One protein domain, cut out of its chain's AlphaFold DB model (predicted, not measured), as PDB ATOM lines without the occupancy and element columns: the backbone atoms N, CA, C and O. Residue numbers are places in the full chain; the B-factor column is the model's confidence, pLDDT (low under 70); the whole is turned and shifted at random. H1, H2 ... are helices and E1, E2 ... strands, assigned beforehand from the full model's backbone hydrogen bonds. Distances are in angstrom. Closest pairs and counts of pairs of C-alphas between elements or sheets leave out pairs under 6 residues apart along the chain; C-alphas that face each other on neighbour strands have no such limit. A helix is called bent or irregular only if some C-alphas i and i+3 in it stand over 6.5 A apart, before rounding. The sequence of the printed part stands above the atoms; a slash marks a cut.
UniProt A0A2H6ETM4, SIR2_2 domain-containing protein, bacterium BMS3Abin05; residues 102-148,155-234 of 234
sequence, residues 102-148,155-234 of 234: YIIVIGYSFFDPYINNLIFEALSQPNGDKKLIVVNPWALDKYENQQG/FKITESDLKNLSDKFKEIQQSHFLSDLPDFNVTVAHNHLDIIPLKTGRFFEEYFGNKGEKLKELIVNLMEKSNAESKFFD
ATOM      1  N   TYR A 102      -6.271   4.325 224.860       91.69
ATOM      2  CA  TYR A 102      -6.345   5.119 226.084       91.69
ATOM      3  C   TYR A 102      -7.615   5.957 226.084       91.69
ATOM      4  O   TYR A 102      -7.851   6.735 225.156       91.69
ATOM      5  N   ILE A 103      -8.421   5.799 227.131       94.38
ATOM      6  CA  ILE A 103      -9.671   6.527 227.335       94.38
ATOM      7  C   ILE A 103      -9.530   7.298 228.643       94.38
ATOM      8  O   ILE A 103      -9.441   6.697 229.708       94.38
ATOM      9  N   ILE A 104      -9.505   8.629 228.576       94.69
ATOM     10  CA  ILE A 104      -9.437   9.484 229.767       94.69
ATOM     11  C   ILE A 104     -10.832  10.038 230.044       94.69
ATOM     12  O   ILE A 104     -11.429  10.688 229.185       94.69
ATOM     13  N   VAL A 105     -11.342   9.799 231.249       94.19
ATOM     14  CA  VAL A 105     -12.661  10.254 231.696       94.19
ATOM     15  C   VAL A 105     -12.493  11.282 232.803       94.19
ATOM     16  O   VAL A 105     -11.868  11.013 233.824       94.19
ATOM     17  N   ILE A 106     -13.070  12.467 232.605       93.00
ATOM     18  CA  ILE A 106     -12.902  13.618 233.494       93.00
ATOM     19  C   ILE A 106     -14.281  14.179 233.829       93.00
ATOM     20  O   ILE A 106     -15.039  14.523 232.926       93.00
ATOM     21  N   GLY A 107     -14.603  14.302 235.119       85.62
ATOM     22  CA  GLY A 107     -15.843  14.960 235.559       85.62
ATOM     23  C   GLY A 107     -17.136  14.226 235.175       85.62
ATOM     24  O   GLY A 107     -18.196  14.841 235.125       85.62
ATOM     25  N   TYR A 108     -17.056  12.924 234.904       89.06
ATOM     26  CA  TYR A 108     -18.197  12.076 234.567       89.06
ATOM     27  C   TYR A 108     -18.562  11.178 235.755       89.06
ATOM     28  O   TYR A 108     -17.697  10.514 236.325       89.06
ATOM     29  N   SER A 109     -19.841  11.166 236.137       84.69
ATOM     30  CA  SER A 109     -20.330  10.416 237.302       84.69
ATOM     31  C   SER A 109     -20.618   8.943 237.023       84.69
ATOM     32  O   SER A 109     -20.877   8.205 237.969       84.69
ATOM     33  N   PHE A 110     -20.603   8.520 235.753       86.62
ATOM     34  CA  PHE A 110     -21.073   7.203 235.312       86.62
ATOM     35  C   PHE A 110     -22.574   6.962 235.549       86.62
ATOM     36  O   PHE A 110     -23.005   5.823 235.631       86.62
ATOM     37  N   PHE A 111     -23.412   8.001 235.610       82.62
ATOM     38  CA  PHE A 111     -24.872   7.833 235.746       82.62
ATOM     39  C   PHE A 111     -25.641   7.711 234.423       82.62
ATOM     40  O   PHE A 111     -26.867   7.723 234.443       82.62
ATOM     41  N   ASP A 112     -24.954   7.576 233.287       83.00
ATOM     42  CA  ASP A 112     -25.577   7.236 232.004       83.00
ATOM     43  C   ASP A 112     -25.197   5.794 231.617       83.00
ATOM     44  O   ASP A 112     -24.084   5.551 231.133       83.00
ATOM     45  N   PRO A 113     -26.086   4.805 231.841       79.88
ATOM     46  CA  PRO A 113     -25.768   3.411 231.546       79.88
ATOM     47  C   PRO A 113     -25.531   3.130 230.072       79.88
ATOM     48  O   PRO A 113     -24.739   2.247 229.756       79.88
ATOM     49  N   TYR A 114     -26.157   3.882 229.162       81.50
ATOM     50  CA  TYR A 114     -25.944   3.680 227.735       81.50
ATOM     51  C   TYR A 114     -24.502   4.020 227.351       81.50
ATOM     52  O   TYR A 114     -23.819   3.215 226.718       81.50
ATOM     53  N   ILE A 115     -24.002   5.174 227.806       88.12
ATOM     54  CA  ILE A 115     -22.608   5.578 227.586       88.12
ATOM     55  C   ILE A 115     -21.633   4.643 228.306       88.12
ATOM     56  O   ILE A 115     -20.622   4.251 227.718       88.12
ATOM     57  N   ASN A 116     -21.937   4.240 229.545       88.12
ATOM     58  CA  ASN A 116     -21.104   3.287 230.282       88.12
ATOM     59  C   ASN A 116     -20.961   1.961 229.536       88.12
ATOM     60  O   ASN A 116     -19.856   1.436 229.449       88.12
ATOM     61  N   ASN A 117     -22.056   1.445 228.971       85.38
ATOM     62  CA  ASN A 117     -22.042   0.182 228.240       85.38
ATOM     63  C   ASN A 117     -21.103   0.248 227.036       85.38
ATOM     64  O   ASN A 117     -20.292  -0.655 226.870       85.38
ATOM     65  N   LEU A 118     -21.137   1.340 226.263       89.81
ATOM     66  CA  LEU A 118     -20.214   1.531 225.138       89.81
ATOM     67  C   LEU A 118     -18.749   1.566 225.600       89.81
ATOM     68  O   LEU A 118     -17.882   0.965 224.966       89.81
ATOM     69  N   ILE A 119     -18.461   2.259 226.709       92.44
ATOM     70  CA  ILE A 119     -17.103   2.328 227.268       92.44
ATOM     71  C   ILE A 119     -16.650   0.940 227.736       92.44
ATOM     72  O   ILE A 119     -15.536   0.523 227.427       92.44
ATOM     73  N   PHE A 120     -17.491   0.216 228.474       89.62
ATOM     74  CA  PHE A 120     -17.122  -1.065 229.073       89.62
ATOM     75  C   PHE A 120     -17.027  -2.179 228.031       89.62
ATOM     76  O   PHE A 120     -16.095  -2.972 228.091       89.62
ATOM     77  N   GLU A 121     -17.901  -2.189 227.023       88.12
ATOM     78  CA  GLU A 121     -17.798  -3.090 225.870       88.12
ATOM     79  C   GLU A 121     -16.461  -2.922 225.138       88.12
ATOM     80  O   GLU A 121     -15.818  -3.910 224.771       88.12
ATOM     81  N   ALA A 122     -16.004  -1.677 224.970       90.69
ATOM     82  CA  ALA A 122     -14.708  -1.406 224.367       90.69
ATOM     83  C   ALA A 122     -13.540  -1.903 225.236       90.69
ATOM     84  O   ALA A 122     -12.525  -2.335 224.689       90.69
ATOM     85  N   LEU A 123     -13.668  -1.870 226.566       89.25
ATOM     86  CA  LEU A 123     -12.647  -2.366 227.499       89.25
ATOM     87  C   LEU A 123     -12.621  -3.895 227.603       89.25
ATOM     88  O   LEU A 123     -11.557  -4.464 227.806       89.25
ATOM     89  N   SER A 124     -13.759  -4.570 227.435       84.50
ATOM     90  CA  SER A 124     -13.874  -6.032 227.541       84.50
ATOM     91  C   SER A 124     -13.421  -6.796 226.289       84.50
ATOM     92  O   SER A 124     -13.665  -7.999 226.180       84.50
ATOM     93  N   GLN A 125     -12.775  -6.131 225.329       81.31
ATOM     94  CA  GLN A 125     -12.292  -6.781 224.113       81.31
ATOM     95  C   GLN A 125     -11.156  -7.777 224.434       81.31
ATOM     96  O   GLN A 125     -10.186  -7.380 225.080       81.31
ATOM     97  N   PRO A 126     -11.212  -9.037 223.948       64.81
ATOM     98  CA  PRO A 126     -10.297 -10.117 224.356       64.81
ATOM     99  C   PRO A 126      -8.794  -9.853 224.172       64.81
ATOM    100  O   PRO A 126      -7.988 -10.492 224.837       64.81
ATOM    101  N   ASN A 127      -8.418  -8.932 223.279       60.62
ATOM    102  CA  ASN A 127      -7.028  -8.675 222.878       60.62
ATOM    103  C   ASN A 127      -6.556  -7.247 223.222       60.62
ATOM    104  O   ASN A 127      -5.652  -6.725 222.572       60.62
ATOM    105  N   GLY A 128      -7.236  -6.547 224.136       62.50
ATOM    106  CA  GLY A 128      -7.034  -5.110 224.319       62.50
ATOM    107  C   GLY A 128      -6.157  -4.731 225.510       62.50
ATOM    108  O   GLY A 128      -6.613  -4.812 226.643       62.50
ATOM    109  N   ASP A 129      -5.010  -4.096 225.257       80.25
ATOM    110  CA  ASP A 129      -4.254  -3.301 226.251       80.25
ATOM    111  C   ASP A 129      -4.945  -1.958 226.573       80.25
ATOM    112  O   ASP A 129      -4.313  -0.949 226.902       80.25
ATOM    113  N   LYS A 130      -6.274  -1.900 226.419       90.38
ATOM    114  CA  LYS A 130      -7.034  -0.670 226.614       90.38
ATOM    115  C   LYS A 130      -7.046  -0.292 228.089       90.38
ATOM    116  O   LYS A 130      -7.301  -1.137 228.949       90.38
ATOM    117  N   LYS A 131      -6.826   0.993 228.365       90.81
ATOM    118  CA  LYS A 131      -6.874   1.569 229.710       90.81
ATOM    119  C   LYS A 131      -7.918   2.677 229.780       90.81
ATOM    120  O   LYS A 131      -7.958   3.573 228.931       90.81
ATOM    121  N   LEU A 132      -8.733   2.622 230.824       93.44
ATOM    122  CA  LEU A 132      -9.645   3.669 231.251       93.44
ATOM    123  C   LEU A 132      -9.010   4.428 232.417       93.44
ATOM    124  O   LEU A 132      -8.910   3.911 233.527       93.44
ATOM    125  N   ILE A 133      -8.612   5.668 232.161       93.50
ATOM    126  CA  ILE A 133      -8.016   6.562 233.146       93.50
ATOM    127  C   ILE A 133      -9.106   7.484 233.687       93.50
ATOM    128  O   ILE A 133      -9.606   8.361 232.979       93.50
ATOM    129  N   VAL A 134      -9.479   7.300 234.950       92.75
ATOM    130  CA  VAL A 134     -10.531   8.080 235.606       92.75
ATOM    131  C   VAL A 134      -9.912   9.212 236.419       92.75
ATOM    132  O   VAL A 134      -9.240   8.988 237.424       92.75
ATOM    133  N   VAL A 135     -10.171  10.449 236.001       91.50
ATOM    134  CA  VAL A 135      -9.799  11.657 236.740       91.50
ATOM    135  C   VAL A 135     -10.938  12.019 237.683       91.50
ATOM    136  O   VAL A 135     -11.966  12.564 237.260       91.50
ATOM    137  N   ASN A 136     -10.780  11.691 238.963       85.19
ATOM    138  CA  ASN A 136     -11.820  11.925 239.957       85.19
ATOM    139  C   ASN A 136     -11.217  12.163 241.351       85.19
ATOM    140  O   ASN A 136     -10.392  11.363 241.801       85.19
ATOM    141  N   PRO A 137     -11.645  13.220 242.069       80.38
ATOM    142  CA  PRO A 137     -11.151  13.502 243.407       80.38
ATOM    143  C   PRO A 137     -11.636  12.517 244.471       80.38
ATOM    144  O   PRO A 137     -11.068  12.535 245.546       80.38
ATOM    145  N   TRP A 138     -12.624  11.650 244.230       72.81
ATOM    146  CA  TRP A 138     -13.102  10.705 245.256       72.81
ATOM    147  C   TRP A 138     -11.968   9.819 245.816       72.81
ATOM    148  O   TRP A 138     -11.949   9.486 247.001       72.81
ATOM    149  N   ALA A 139     -10.959   9.491 245.004       63.41
ATOM    150  CA  ALA A 139      -9.788   8.772 245.498       63.41
ATOM    151  C   ALA A 139      -8.950   9.589 246.509       63.41
ATOM    152  O   ALA A 139      -8.180   8.989 247.248       63.41
ATOM    153  N   LEU A 140      -9.126  10.915 246.589       61.94
ATOM    154  CA  LEU A 140      -8.561  11.801 247.616       61.94
ATOM    155  C   LEU A 140      -9.325  11.750 248.947       61.94
ATOM    156  O   LEU A 140      -8.708  11.984 249.982       61.94
ATOM    157  N   ASP A 141     -10.622  11.417 248.963       58.94
ATOM    158  CA  ASP A 141     -11.448  11.457 250.188       58.94
ATOM    159  C   ASP A 141     -10.965  10.448 251.248       58.94
ATOM    160  O   ASP A 141     -11.112  10.662 252.454       58.94
ATOM    161  N   LYS A 142     -10.331   9.347 250.815       56.25
ATOM    162  CA  LYS A 142      -9.641   8.409 251.719       56.25
ATOM    163  C   LYS A 142      -8.460   9.058 252.454       56.25
ATOM    164  O   LYS A 142      -8.115   8.606 253.540       56.25
ATOM    165  N   TYR A 143      -7.865  10.098 251.875       52.56
ATOM    166  CA  TYR A 143      -6.623  10.718 252.329       52.56
ATOM    167  C   TYR A 143      -6.854  12.039 253.062       52.56
ATOM    168  O   TYR A 143      -6.114  12.325 253.996       52.56
ATOM    169  N   GLU A 144      -7.908  12.800 252.737       51.69
ATOM    170  CA  GLU A 144      -8.324  13.951 253.562       51.69
ATOM    171  C   GLU A 144      -8.690  13.500 254.991       51.69
ATOM    172  O   GLU A 144      -8.366  14.182 255.958       51.69
ATOM    173  N   ASN A 145      -9.233  12.284 255.141       49.66
ATOM    174  CA  ASN A 145      -9.489  11.654 256.444       49.66
ATOM    175  C   ASN A 145      -8.241  11.024 257.106       49.66
ATOM    176  O   ASN A 145      -8.335  10.526 258.227       49.66
ATOM    177  N   GLN A 146      -7.086  11.028 256.431       46.81
ATOM    178  CA  GLN A 146      -5.796  10.549 256.951       46.81
ATOM    179  C   GLN A 146      -4.779  11.683 257.178       46.81
ATOM    180  O   GLN A 146      -3.680  11.416 257.660       46.81
ATOM    181  N   GLN A 147      -5.116  12.945 256.878       44.53
ATOM    182  CA  GLN A 147      -4.187  14.062 257.063       44.53
ATOM    183  C   GLN A 147      -4.107  14.527 258.522       44.53
ATOM    184  O   GLN A 147      -4.756  15.476 258.954       44.53
ATOM    185  N   GLY A 148      -3.197  13.900 259.255       38.69
ATOM    186  CA  GLY A 148      -2.072  14.645 259.800       38.69
ATOM    187  C   GLY A 148      -0.808  14.032 259.211       38.69
ATOM    188  O   GLY A 148      -0.604  12.842 259.415       38.69
ATOM    189  N   PHE A 155       1.097  10.480 245.605       64.12
ATOM    190  CA  PHE A 155      -0.086   9.659 245.756       64.12
ATOM    191  C   PHE A 155       0.059   8.390 244.902       64.12
ATOM    192  O   PHE A 155       0.159   8.469 243.676       64.12
ATOM    193  N   LYS A 156       0.052   7.211 245.535       70.75
ATOM    194  CA  LYS A 156       0.140   5.919 244.840       70.75
ATOM    195  C   LYS A 156      -1.206   5.206 244.877       70.75
ATOM    196  O   LYS A 156      -1.629   4.732 245.927       70.75
ATOM    197  N   ILE A 157      -1.853   5.109 243.717       80.44
ATOM    198  CA  ILE A 157      -3.022   4.243 243.524       80.44
ATOM    199  C   ILE A 157      -2.625   2.791 243.781       80.44
ATOM    200  O   ILE A 157      -1.632   2.310 243.235       80.44
ATOM    201  N   THR A 158      -3.414   2.096 244.599       84.19
ATOM    202  CA  THR A 158      -3.222   0.671 244.872       84.19
ATOM    203  C   THR A 158      -4.151  -0.185 244.013       84.19
ATOM    204  O   THR A 158      -5.218   0.260 243.587       84.19
ATOM    205  N   GLU A 159      -3.807  -1.460 243.827       84.31
ATOM    206  CA  GLU A 159      -4.695  -2.446 243.189       84.31
ATOM    207  C   GLU A 159      -6.063  -2.530 243.895       84.31
ATOM    208  O   GLU A 159      -7.103  -2.686 243.256       84.31
ATOM    209  N   SER A 160      -6.084  -2.338 245.220       84.62
ATOM    210  CA  SER A 160      -7.325  -2.307 245.997       84.62
ATOM    211  C   SER A 160      -8.233  -1.130 245.621       84.62
ATOM    212  O   SER A 160      -9.455  -1.276 245.616       84.62
ATOM    213  N   ASP A 161      -7.673   0.028 245.261       85.44
ATOM    214  CA  ASP A 161      -8.448   1.191 244.815       85.44
ATOM    215  C   ASP A 161      -9.071   0.947 243.439       85.44
ATOM    216  O   ASP A 161     -10.247   1.249 243.235       85.44
ATOM    217  N   LEU A 162      -8.321   0.316 242.533       87.56
ATOM    218  CA  LEU A 162      -8.812  -0.084 241.212       87.56
ATOM    219  C   LEU A 162      -9.911  -1.147 241.313       87.56
ATOM    220  O   LEU A 162     -10.922  -1.068 240.613       87.56
ATOM    221  N   LYS A 163      -9.761  -2.112 242.226       87.06
ATOM    222  CA  LYS A 163     -10.799  -3.107 242.510       87.06
ATOM    223  C   LYS A 163     -12.070  -2.455 243.057       87.06
ATOM    224  O   LYS A 163     -13.150  -2.735 242.552       87.06
ATOM    225  N   ASN A 164     -11.937  -1.530 244.010       86.31
ATOM    226  CA  ASN A 164     -13.075  -0.776 244.540       86.31
ATOM    227  C   ASN A 164     -13.798   0.022 243.440       86.31
ATOM    228  O   ASN A 164     -15.025   0.082 243.433       86.31
ATOM    229  N   LEU A 165     -13.059   0.630 242.503       86.44
ATOM    230  CA  LEU A 165     -13.653   1.328 241.360       86.44
ATOM    231  C   LEU A 165     -14.403   0.361 240.427       86.44
ATOM    232  O   LEU A 165     -15.539   0.643 240.053       86.44
ATOM    233  N   SER A 166     -13.795  -0.781 240.095       87.25
ATOM    234  CA  SER A 166     -14.435  -1.845 239.307       87.25
ATOM    235  C   SER A 166     -15.737  -2.323 239.958       87.25
ATOM    236  O   SER A 166     -16.756  -2.450 239.279       87.25
ATOM    237  N   ASP A 167     -15.744  -2.524 241.277       85.06
ATOM    238  CA  ASP A 167     -16.937  -2.960 242.006       85.06
ATOM    239  C   ASP A 167     -18.031  -1.879 242.013       85.06
ATOM    240  O   ASP A 167     -19.191  -2.193 241.744       85.06
ATOM    241  N   LYS A 168     -17.678  -0.594 242.158       84.38
ATOM    242  CA  LYS A 168     -18.647   0.503 241.989       84.38
ATOM    243  C   LYS A 168     -19.260   0.566 240.594       84.38
ATOM    244  O   LYS A 168     -20.444   0.867 240.466       84.38
ATOM    245  N   PHE A 169     -18.489   0.296 239.538       85.62
ATOM    246  CA  PHE A 169     -19.047   0.234 238.184       85.62
ATOM    247  C   PHE A 169     -20.101  -0.869 238.050       85.62
ATOM    248  O   PHE A 169     -21.145  -0.627 237.442       85.62
ATOM    249  N   LYS A 170     -19.881  -2.031 238.678       81.81
ATOM    250  CA  LYS A 170     -20.880  -3.111 238.717       81.81
ATOM    251  C   LYS A 170     -22.145  -2.676 239.451       81.81
ATOM    252  O   LYS A 170     -23.240  -2.896 238.942       81.81
ATOM    253  N   GLU A 171     -22.004  -2.030 240.610       81.81
ATOM    254  CA  GLU A 171     -23.145  -1.524 241.388       81.81
ATOM    255  C   GLU A 171     -23.985  -0.523 240.582       81.81
ATOM    256  O   GLU A 171     -25.213  -0.623 240.545       81.81
ATOM    257  N   ILE A 172     -23.327   0.417 239.895       77.12
ATOM    258  CA  ILE A 172     -23.988   1.415 239.045       77.12
ATOM    259  C   ILE A 172     -24.782   0.737 237.920       77.12
ATOM    260  O   ILE A 172     -25.940   1.098 237.698       77.12
ATOM    261  N   GLN A 173     -24.201  -0.253 237.235       71.44
ATOM    262  CA  GLN A 173     -24.878  -0.963 236.141       71.44
ATOM    263  C   GLN A 173     -26.056  -1.820 236.610       71.44
ATOM    264  O   GLN A 173     -27.075  -1.883 235.928       71.44
ATOM    265  N   GLN A 174     -25.947  -2.439 237.784       73.38
ATOM    266  CA  GLN A 174     -27.013  -3.264 238.362       73.38
ATOM    267  C   GLN A 174     -28.147  -2.432 238.982       73.38
ATOM    268  O   GLN A 174     -29.194  -2.971 239.366       73.38
ATOM    269  N   SER A 175     -27.963  -1.114 239.099       71.44
ATOM    270  CA  SER A 175     -28.976  -0.241 239.673       71.44
ATOM    271  C   SER A 175     -30.212  -0.160 238.764       71.44
ATOM    272  O   SER A 175     -30.188   0.360 237.648       71.44
ATOM    273  N   HIS A 176     -31.343  -0.641 239.283       60.97
ATOM    274  CA  HIS A 176     -32.635  -0.632 238.582       60.97
ATOM    275  C   HIS A 176     -33.175   0.789 238.346       60.97
ATOM    276  O   HIS A 176     -34.121   0.978 237.593       60.97
ATOM    277  N   PHE A 177     -32.597   1.789 239.020       61.09
ATOM    278  CA  PHE A 177     -32.958   3.196 238.865       61.09
ATOM    279  C   PHE A 177     -32.347   3.836 237.613       61.09
ATOM    280  O   PHE A 177     -32.892   4.807 237.099       61.09
ATOM    281  N   LEU A 178     -31.202   3.328 237.147       56.09
ATOM    282  CA  LEU A 178     -30.498   3.890 235.997       56.09
ATOM    283  C   LEU A 178     -30.718   3.057 234.728       56.09
ATOM    284  O   LEU A 178     -30.669   3.617 233.634       56.09
ATOM    285  N   SER A 179     -30.951   1.746 234.856       53.69
ATOM    286  CA  SER A 179     -31.075   0.848 233.708       53.69
ATOM    287  C   SER A 179     -32.501   0.334 233.494       53.69
ATOM    288  O   SER A 179     -32.956  -0.574 234.185       53.69
ATOM    289  N   ASP A 180     -33.162   0.831 232.446       54.66
ATOM    290  CA  ASP A 180     -34.339   0.184 231.834       54.66
ATOM    291  C   ASP A 180     -33.966  -1.086 231.035       54.66
ATOM    292  O   ASP A 180     -34.835  -1.751 230.469       54.66
ATOM    293  N   LEU A 181     -32.669  -1.405 230.933       57.91
ATOM    294  CA  LEU A 181     -32.119  -2.483 230.115       57.91
ATOM    295  C   LEU A 181     -31.385  -3.496 231.019       57.91
ATOM    296  O   LEU A 181     -30.194  -3.327 231.288       57.91
ATOM    297  N   PRO A 182     -32.063  -4.555 231.500       52.44
ATOM    298  CA  PRO A 182     -31.476  -5.552 232.406       52.44
ATOM    299  C   PRO A 182     -30.374  -6.418 231.764       52.44
ATOM    300  O   PRO A 182     -29.710  -7.184 232.461       52.44
ATOM    301  N   ASP A 183     -30.163  -6.297 230.451       55.50
ATOM    302  CA  ASP A 183     -29.353  -7.229 229.660       55.50
ATOM    303  C   ASP A 183     -27.845  -6.908 229.627       55.50
ATOM    304  O   ASP A 183     -27.066  -7.676 229.062       55.50
ATOM    305  N   PHE A 184     -27.395  -5.806 230.239       59.06
ATOM    306  CA  PHE A 184     -26.003  -5.352 230.127       59.06
ATOM    307  C   PHE A 184     -25.280  -5.331 231.482       59.06
ATOM    308  O   PHE A 184     -25.277  -4.336 232.195       59.06
ATOM    309  N   ASN A 185     -24.617  -6.449 231.801       62.84
ATOM    310  CA  ASN A 185     -23.769  -6.640 232.987       62.84
ATOM    311  C   ASN A 185     -22.287  -6.794 232.592       62.84
ATOM    312  O   ASN A 185     -21.631  -7.777 232.945       62.84
ATOM    313  N   VAL A 186     -21.761  -5.860 231.796       70.69
ATOM    314  CA  VAL A 186     -20.367  -5.923 231.329       70.69
ATOM    315  C   VAL A 186     -19.428  -5.492 232.453       70.69
ATOM    316  O   VAL A 186     -19.308  -4.312 232.763       70.69
ATOM    317  N   THR A 187     -18.733  -6.449 233.061       72.31
ATOM    318  CA  THR A 187     -17.759  -6.155 234.115       72.31
ATOM    319  C   THR A 187     -16.419  -5.725 233.524       72.31
ATOM    320  O   THR A 187     -15.871  -6.417 232.667       72.31
ATOM    321  N   VAL A 188     -15.846  -4.639 234.043       80.94
ATOM    322  CA  VAL A 188     -14.501  -4.175 233.668       80.94
ATOM    323  C   VAL A 188     -13.488  -4.705 234.673       80.94
ATOM    324  O   VAL A 188     -13.624  -4.463 235.876       80.94
ATOM    325  N   ALA A 189     -12.472  -5.427 234.203       82.88
ATOM    326  CA  ALA A 189     -11.404  -5.895 235.077       82.88
ATOM    327  C   ALA A 189     -10.506  -4.725 235.521       82.88
ATOM    328  O   ALA A 189     -10.243  -3.786 234.771       82.88
ATOM    329  N   HIS A 190     -10.068  -4.761 236.781       81.25
ATOM    330  CA  HIS A 190      -9.354  -3.658 237.435       81.25
ATOM    331  C   HIS A 190      -7.996  -3.340 236.786       81.25
ATOM    332  O   HIS A 190      -7.530  -2.213 236.886       81.25
ATOM    333  N   ASN A 191      -7.388  -4.294 236.079       84.38
ATOM    334  CA  ASN A 191      -6.164  -4.113 235.294       84.38
ATOM    335  C   ASN A 191      -6.351  -3.192 234.073       84.38
ATOM    336  O   ASN A 191      -5.363  -2.694 233.537       84.38
ATOM    337  N   HIS A 192      -7.586  -2.946 233.630       88.31
ATOM    338  CA  HIS A 192      -7.894  -1.953 232.596       88.31
ATOM    339  C   HIS A 192      -8.132  -0.555 233.172       88.31
ATOM    340  O   HIS A 192      -8.431   0.366 232.416       88.31
ATOM    341  N   LEU A 193      -8.050  -0.379 234.492       90.12
ATOM    342  CA  LEU A 193      -8.380   0.870 235.162       90.12
ATOM    343  C   LEU A 193      -7.118   1.554 235.678       90.12
ATOM    344  O   LEU A 193      -6.245   0.915 236.251       90.12
ATOM    345  N   ASP A 194      -7.087   2.872 235.544       90.12
ATOM    346  CA  ASP A 194      -6.156   3.757 236.233       90.12
ATOM    347  C   ASP A 194      -6.941   4.930 236.822       90.12
ATOM    348  O   ASP A 194      -8.008   5.310 236.327       90.12
ATOM    349  N   ILE A 195      -6.420   5.529 237.891       88.88
ATOM    350  CA  ILE A 195      -7.065   6.661 238.555       88.88
ATOM    351  C   ILE A 195      -6.065   7.802 238.688       88.88
ATOM    352  O   ILE A 195      -4.948   7.621 239.165       88.88
ATOM    353  N   ILE A 196      -6.501   9.001 238.311       89.94
ATOM    354  CA  ILE A 196      -5.804  10.242 238.626       89.94
ATOM    355  C   ILE A 196      -6.646  10.962 239.685       89.94
ATOM    356  O   ILE A 196      -7.738  11.451 239.379       89.94
ATOM    357  N   PRO A 197      -6.177  11.026 240.938       86.69
ATOM    358  CA  PRO A 197      -6.936  11.522 242.085       86.69
ATOM    359  C   PRO A 197      -6.970  13.056 242.114       86.69
ATOM    360  O   PRO A 197      -6.515  13.682 243.061       86.69
ATOM    361  N   LEU A 198      -7.415  13.709 241.050       86.62
ATOM    362  CA  LEU A 198      -7.406  15.165 240.977       86.62
ATOM    363  C   LEU A 198      -8.814  15.697 240.780       86.62
ATOM    364  O   LEU A 198      -9.638  15.126 240.065       86.62
ATOM    365  N   LYS A 199      -9.071  16.856 241.391       87.81
ATOM    366  CA  LYS A 199     -10.208  17.691 241.007       87.81
ATOM    367  C   LYS A 199     -10.031  18.096 239.544       87.81
ATOM    368  O   LYS A 199      -8.925  18.428 239.123       87.81
ATOM    369  N   THR A 200     -11.131  18.132 238.797       89.31
ATOM    370  CA  THR A 200     -11.137  18.436 237.360       89.31
ATOM    371  C   THR A 200     -10.363  19.707 237.003       89.31
ATOM    372  O   THR A 200      -9.532  19.665 236.104       89.31
ATOM    373  N   GLY A 201     -10.575  20.815 237.726       88.75
ATOM    374  CA  GLY A 201      -9.866  22.076 237.457       88.75
ATOM    375  C   GLY A 201      -8.346  21.935 237.572       88.75
ATOM    376  O   GLY A 201      -7.619  22.281 236.647       88.75
ATOM    377  N   ARG A 202      -7.882  21.303 238.656       88.81
ATOM    378  CA  ARG A 202      -6.457  21.052 238.897       88.81
ATOM    379  C   ARG A 202      -5.848  20.114 237.853       88.81
ATOM    380  O   ARG A 202      -4.725  20.336 237.417       88.81
ATOM    381  N   PHE A 203      -6.587  19.094 237.412       90.75
ATOM    382  CA  PHE A 203      -6.135  18.234 236.318       90.75
ATOM    383  C   PHE A 203      -5.893  19.036 235.035       90.75
ATOM    384  O   PHE A 203      -4.850  18.870 234.410       90.75
ATOM    385  N   PHE A 204      -6.809  19.933 234.660       90.75
ATOM    386  CA  PHE A 204      -6.613  20.777 233.481       90.75
ATOM    387  C   PHE A 204      -5.399  21.699 233.620       90.75
ATOM    388  O   PHE A 204      -4.575  21.755 232.709       90.75
ATOM    389  N   GLU A 205      -5.256  22.370 234.761       90.00
ATOM    390  CA  GLU A 205      -4.114  23.250 235.036       90.00
ATOM    391  C   GLU A 205      -2.778  22.506 234.952       90.00
ATOM    392  O   GLU A 205      -1.837  22.997 234.332       90.00
ATOM    393  N   GLU A 206      -2.690  21.307 235.529       90.19
ATOM    394  CA  GLU A 206      -1.439  20.553 235.581       90.19
ATOM    395  C   GLU A 206      -1.122  19.807 234.279       90.19
ATOM    396  O   GLU A 206       0.013  19.855 233.810       90.19
ATOM    397  N   TYR A 207      -2.099  19.108 233.693       90.88
ATOM    398  CA  TYR A 207      -1.865  18.207 232.558       90.88
ATOM    399  C   TYR A 207      -1.954  18.905 231.206       90.88
ATOM    400  O   TYR A 207      -1.325  18.445 230.260       90.88
ATOM    401  N   PHE A 208      -2.697  20.008 231.101       89.31
ATOM    402  CA  PHE A 208      -2.764  20.810 229.875       89.31
ATOM    403  C   PHE A 208      -1.990  22.129 229.994       89.31
ATOM    404  O   PHE A 208      -1.724  22.776 228.977       89.31
ATOM    405  N   GLY A 209      -1.576  22.515 231.205       86.81
ATOM    406  CA  GLY A 209      -0.605  23.586 231.415       86.81
ATOM    407  C   GLY A 209       0.774  23.244 230.848       86.81
ATOM    408  O   GLY A 209       1.055  22.107 230.476       86.81
ATOM    409  N   ASN A 210       1.646  24.251 230.746       89.25
ATOM    410  CA  ASN A 210       3.009  24.109 230.218       89.25
ATOM    411  C   ASN A 210       3.085  23.310 228.894       89.25
ATOM    412  O   ASN A 210       3.884  22.391 228.760       89.25
ATOM    413  N   LYS A 211       2.207  23.620 227.927       85.88
ATOM    414  CA  LYS A 211       2.101  22.903 226.634       85.88
ATOM    415  C   LYS A 211       1.817  21.395 226.764       85.88
ATOM    416  O   LYS A 211       2.079  20.628 225.843       85.88
ATOM    417  N   GLY A 212       1.260  20.974 227.895       87.38
ATOM    418  CA  GLY A 212       0.824  19.609 228.139       87.38
ATOM    419  C   GLY A 212       1.938  18.600 228.410       87.38
ATOM    420  O   GLY A 212       1.719  17.414 228.180       87.38
ATOM    421  N   GLU A 213       3.117  19.025 228.883       89.38
ATOM    422  CA  GLU A 213       4.233  18.106 229.183       89.38
ATOM    423  C   GLU A 213       3.812  16.941 230.091       89.38
ATOM    424  O   GLU A 213       4.014  15.783 229.735       89.38
ATOM    425  N   LYS A 214       3.095  17.214 231.189       88.94
ATOM    426  CA  LYS A 214       2.592  16.160 232.088       88.94
ATOM    427  C   LYS A 214       1.640  15.175 231.401       88.94
ATOM    428  O   LYS A 214       1.641  13.987 231.718       88.94
ATOM    429  N   LEU A 215       0.816  15.638 230.457       90.06
ATOM    430  CA  LEU A 215      -0.044  14.750 229.670       90.06
ATOM    431  C   LEU A 215       0.772  13.884 228.707       90.06
ATOM    432  O   LEU A 215       0.453  12.708 228.540       90.06
ATOM    433  N   LYS A 216       1.834  14.425 228.097       88.19
ATOM    434  CA  LYS A 216       2.743  13.631 227.257       88.19
ATOM    435  C   LYS A 216       3.451  12.563 228.075       88.19
ATOM    436  O   LYS A 216       3.454  11.412 227.659       88.19
ATOM    437  N   GLU A 217       3.996  12.934 229.231       90.50
ATOM    438  CA  GLU A 217       4.643  12.003 230.159       90.50
ATOM    439  C   GLU A 217       3.684  10.881 230.567       90.50
ATOM    440  O   GLU A 217       4.038   9.708 230.475       90.50
ATOM    441  N   LEU A 218       2.438  11.217 230.925       89.69
ATOM    442  CA  LEU A 218       1.402  10.224 231.218       89.69
ATOM    443  C   LEU A 218       1.206   9.246 230.051       89.69
ATOM    444  O   LEU A 218       1.200   8.036 230.263       89.69
ATOM    445  N   ILE A 219       1.047   9.756 228.827       86.62
ATOM    446  CA  ILE A 219       0.817   8.922 227.641       86.62
ATOM    447  C   ILE A 219       2.027   8.024 227.354       86.62
ATOM    448  O   ILE A 219       1.840   6.838 227.083       86.62
ATOM    449  N   VAL A 220       3.250   8.556 227.438       88.44
ATOM    450  CA  VAL A 220       4.490   7.783 227.241       88.44
ATOM    451  C   VAL A 220       4.585   6.661 228.274       88.44
ATOM    452  O   VAL A 220       4.752   5.504 227.893       88.44
ATOM    453  N   ASN A 221       4.360   6.968 229.551       87.44
ATOM    454  CA  ASN A 221       4.395   5.979 230.629       87.44
ATOM    455  C   ASN A 221       3.354   4.865 230.432       87.44
ATOM    456  O   ASN A 221       3.628   3.697 230.711       87.44
ATOM    457  N   LEU A 222       2.154   5.200 229.948       84.38
ATOM    458  CA  LEU A 222       1.119   4.211 229.637       84.38
ATOM    459  C   LEU A 222       1.528   3.307 228.461       84.38
ATOM    460  O   LEU A 222       1.356   2.091 228.537       84.38
ATOM    461  N   MET A 223       2.125   3.884 227.412       82.69
ATOM    462  CA  MET A 223       2.646   3.135 226.261       82.69
ATOM    463  C   MET A 223       3.783   2.187 226.645       82.69
ATOM    464  O   MET A 223       3.826   1.055 226.170       82.69
ATOM    465  N   GLU A 224       4.692   2.619 227.515       84.56
ATOM    466  CA  GLU A 224       5.787   1.778 228.002       84.56
ATOM    467  C   GLU A 224       5.282   0.593 228.830       84.56
ATOM    468  O   GLU A 224       5.760  -0.526 228.635       84.56
ATOM    469  N   LYS A 225       4.279   0.803 229.695       78.38
ATOM    470  CA  LYS A 225       3.664  -0.273 230.489       78.38
ATOM    471  C   LYS A 225       2.995  -1.337 229.616       78.38
ATOM    472  O   LYS A 225       3.262  -2.517 229.817       78.38
ATOM    473  N   SER A 226       2.200  -0.939 228.619       76.00
ATOM    474  CA  SER A 226       1.570  -1.883 227.671       76.00
ATOM    475  C   SER A 226       2.616  -2.676 226.867       76.00
ATOM    476  O   SER A 226       2.518  -3.896 226.729       76.00
ATOM    477  N   ASN A 227       3.696  -2.024 226.421       71.62
ATOM    478  CA  ASN A 227       4.797  -2.705 225.728       71.62
ATOM    479  C   ASN A 227       5.597  -3.661 226.632       71.62
ATOM    480  O   ASN A 227       6.204  -4.612 226.140       71.62
ATOM    481  N   ALA A 228       5.671  -3.389 227.935       68.75
ATOM    482  CA  ALA A 228       6.291  -4.300 228.889       68.75
ATOM    483  C   ALA A 228       5.398  -5.525 229.122       68.75
ATOM    484  O   ALA A 228       5.896  -6.640 229.026       68.75
ATOM    485  N   GLU A 229       4.098  -5.322 229.363       64.81
ATOM    486  CA  GLU A 229       3.113  -6.389 229.589       64.81
ATOM    487  C   GLU A 229       3.061  -7.371 228.406       64.81
ATOM    488  O   GLU A 229       3.156  -8.574 228.626       64.81
ATOM    489  N   SER A 230       3.039  -6.880 227.163       61.12
ATOM    490  CA  SER A 230       3.052  -7.724 225.950       61.12
ATOM    491  C   SER A 230       4.311  -8.591 225.807       61.12
ATOM    492  O   SER A 230       4.204  -9.760 225.450       61.12
ATOM    493  N   LYS A 231       5.495  -8.079 226.172       58.78
ATOM    494  CA  LYS A 231       6.761  -8.839 226.119       58.78
ATOM    495  C   LYS A 231       6.874  -9.961 227.153       58.78
ATOM    496  O   LYS A 231       7.766 -10.791 227.024       58.78
ATOM    497  N   PHE A 232       6.043  -9.972 228.196       50.09
ATOM    498  CA  PHE A 232       6.028 -11.054 229.188       50.09
ATOM    499  C   PHE A 232       5.195 -12.267 228.742       50.09
ATOM    500  O   PHE A 232       5.266 -13.306 229.400       50.09
ATOM    501  N   PHE A 233       4.424 -12.146 227.656       48.00
ATOM    502  CA  PHE A 233       3.562 -13.207 227.122       48.00
ATOM    503  C   PHE A 233       4.055 -13.809 225.788       48.00
ATOM    504  O   PHE A 233       3.385 -14.706 225.273       48.00
ATOM    505  N   ASP A 234       5.214 -13.367 225.280       41.03
ATOM    506  CA  ASP A 234       5.952 -13.952 224.142       41.03
ATOM    507  C   ASP A 234       7.108 -14.854 224.622       41.03
ATOM    508  O   ASP A 234       7.337 -15.920 223.999       41.03
TER     509      ASP A 234
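AT A GLANCE: This is residues 102 to 148 and 155 to 234 of the 234 residues of the protein "SIR2_2 domain-containing protein" of bacterium BMS3Abin05 (UniProt A0A2H6ETM4). What does the model look like? A small sheet of three strands, E1, E2 and E3, sits in the middle, and five helices spread out round it like arms, each only grazing it with some of its residues. H5, the longest helix, runs past the sheet and makes a corner with H4, while H1 and H3 reach out from the sheet and come near each other at their far ends. How is it made up? The printed part has 127 residues with five named helices and three named strands, along the chain E1 H1 E2 H2 H3 E3 H4 H5; it is mostly helix, and the sheet, in the order E1 E2 E3, is all parallel. It is compact, with a radius of gyration of the C-alphas of 15.8 A, and spans 45 by 44 by 29 A.

HOW THE PARTS SIT: How do the strands pair? E1, residues 102 to 106, and E3, residues 193 to 196, are edge strands, and E2, residues 131 to 135, is the inner one. E1 and E2 are parallel at 18 degrees, with N 105 and O 133 within hydrogen-bond range at 2.8 A. E2 and E3 are parallel at 28 degrees, with N 194 and O 132 within range at 2.9 A. Which helices stand near each other? H1, residues 113 to 123, only grazes the sheet with residues 119 to 123; E1, H1 and E2 form a strand-helix-strand unit, two parallel neighbour strands with a helix between, its crossover right-handed. H3, residues 159 to 174, only grazes the sheet with residues 159 to 166, and its closest C-alphas to E3 are those of Leu 162 and Leu 193, 6.1 A apart. H1 and H3 are close but not clearly touching, the closest C-alphas being those of Pro 113 and Gln 173, 6.4 A apart, at a steep tilt of 44 degrees, opposite ways. Where are the others? H2, residues 138 to 144, is only just on the sheet, with 5 pairs of C-alphas within 10 A. H4, residues 200 to 207, and H5, residues 210 to 231, only graze the sheet, with residues 200 to 204 and 219 to 226. H4 and H5 touch only at the corner, about perpendicular at 83 degrees, the closest C-alphas being those of Tyr 207 and Leu 215, 4.9 A apart. Are the helix backbones complete? Every O i to N i+4 pair is within hydrogen-bond range in H1, H3 and H4; in H5 15 of 18 are, and in H2 1 of 3, beside 2 of 4 O i to N i+3 pairs.

IN THESE COORDINATES: Where does the first strand begin? C-alpha 102 of E1 is at (-6.345, 5.119, 226.084). How long are the longer helices? H5 measures 33.4 A, H3 22.8 A and H1 14.9 A from first to last C-alpha. H5 is irregular, with C-alphas 211 and 214 8.7 A apart, and ends at C-alpha 231, (6.761, -8.839, 226.119).

THE WHOLE: How far does it reach? The two C-alphas farthest apart are those of Gly 148 and Asp 234, 46.4 A. Where is the chain cut or loosely linked? Residues 149 to 154 are not printed, and C-alphas 148 and 155 are 15.0 A apart across the cut. The link from H3 to E3, 18 residues, is long. Where is confidence low? The mean pLDDT of the printed part is 78.5, and residues 126 to 128, 139 to 148, 155, 176 to 185 and 228 to 234 are under 70.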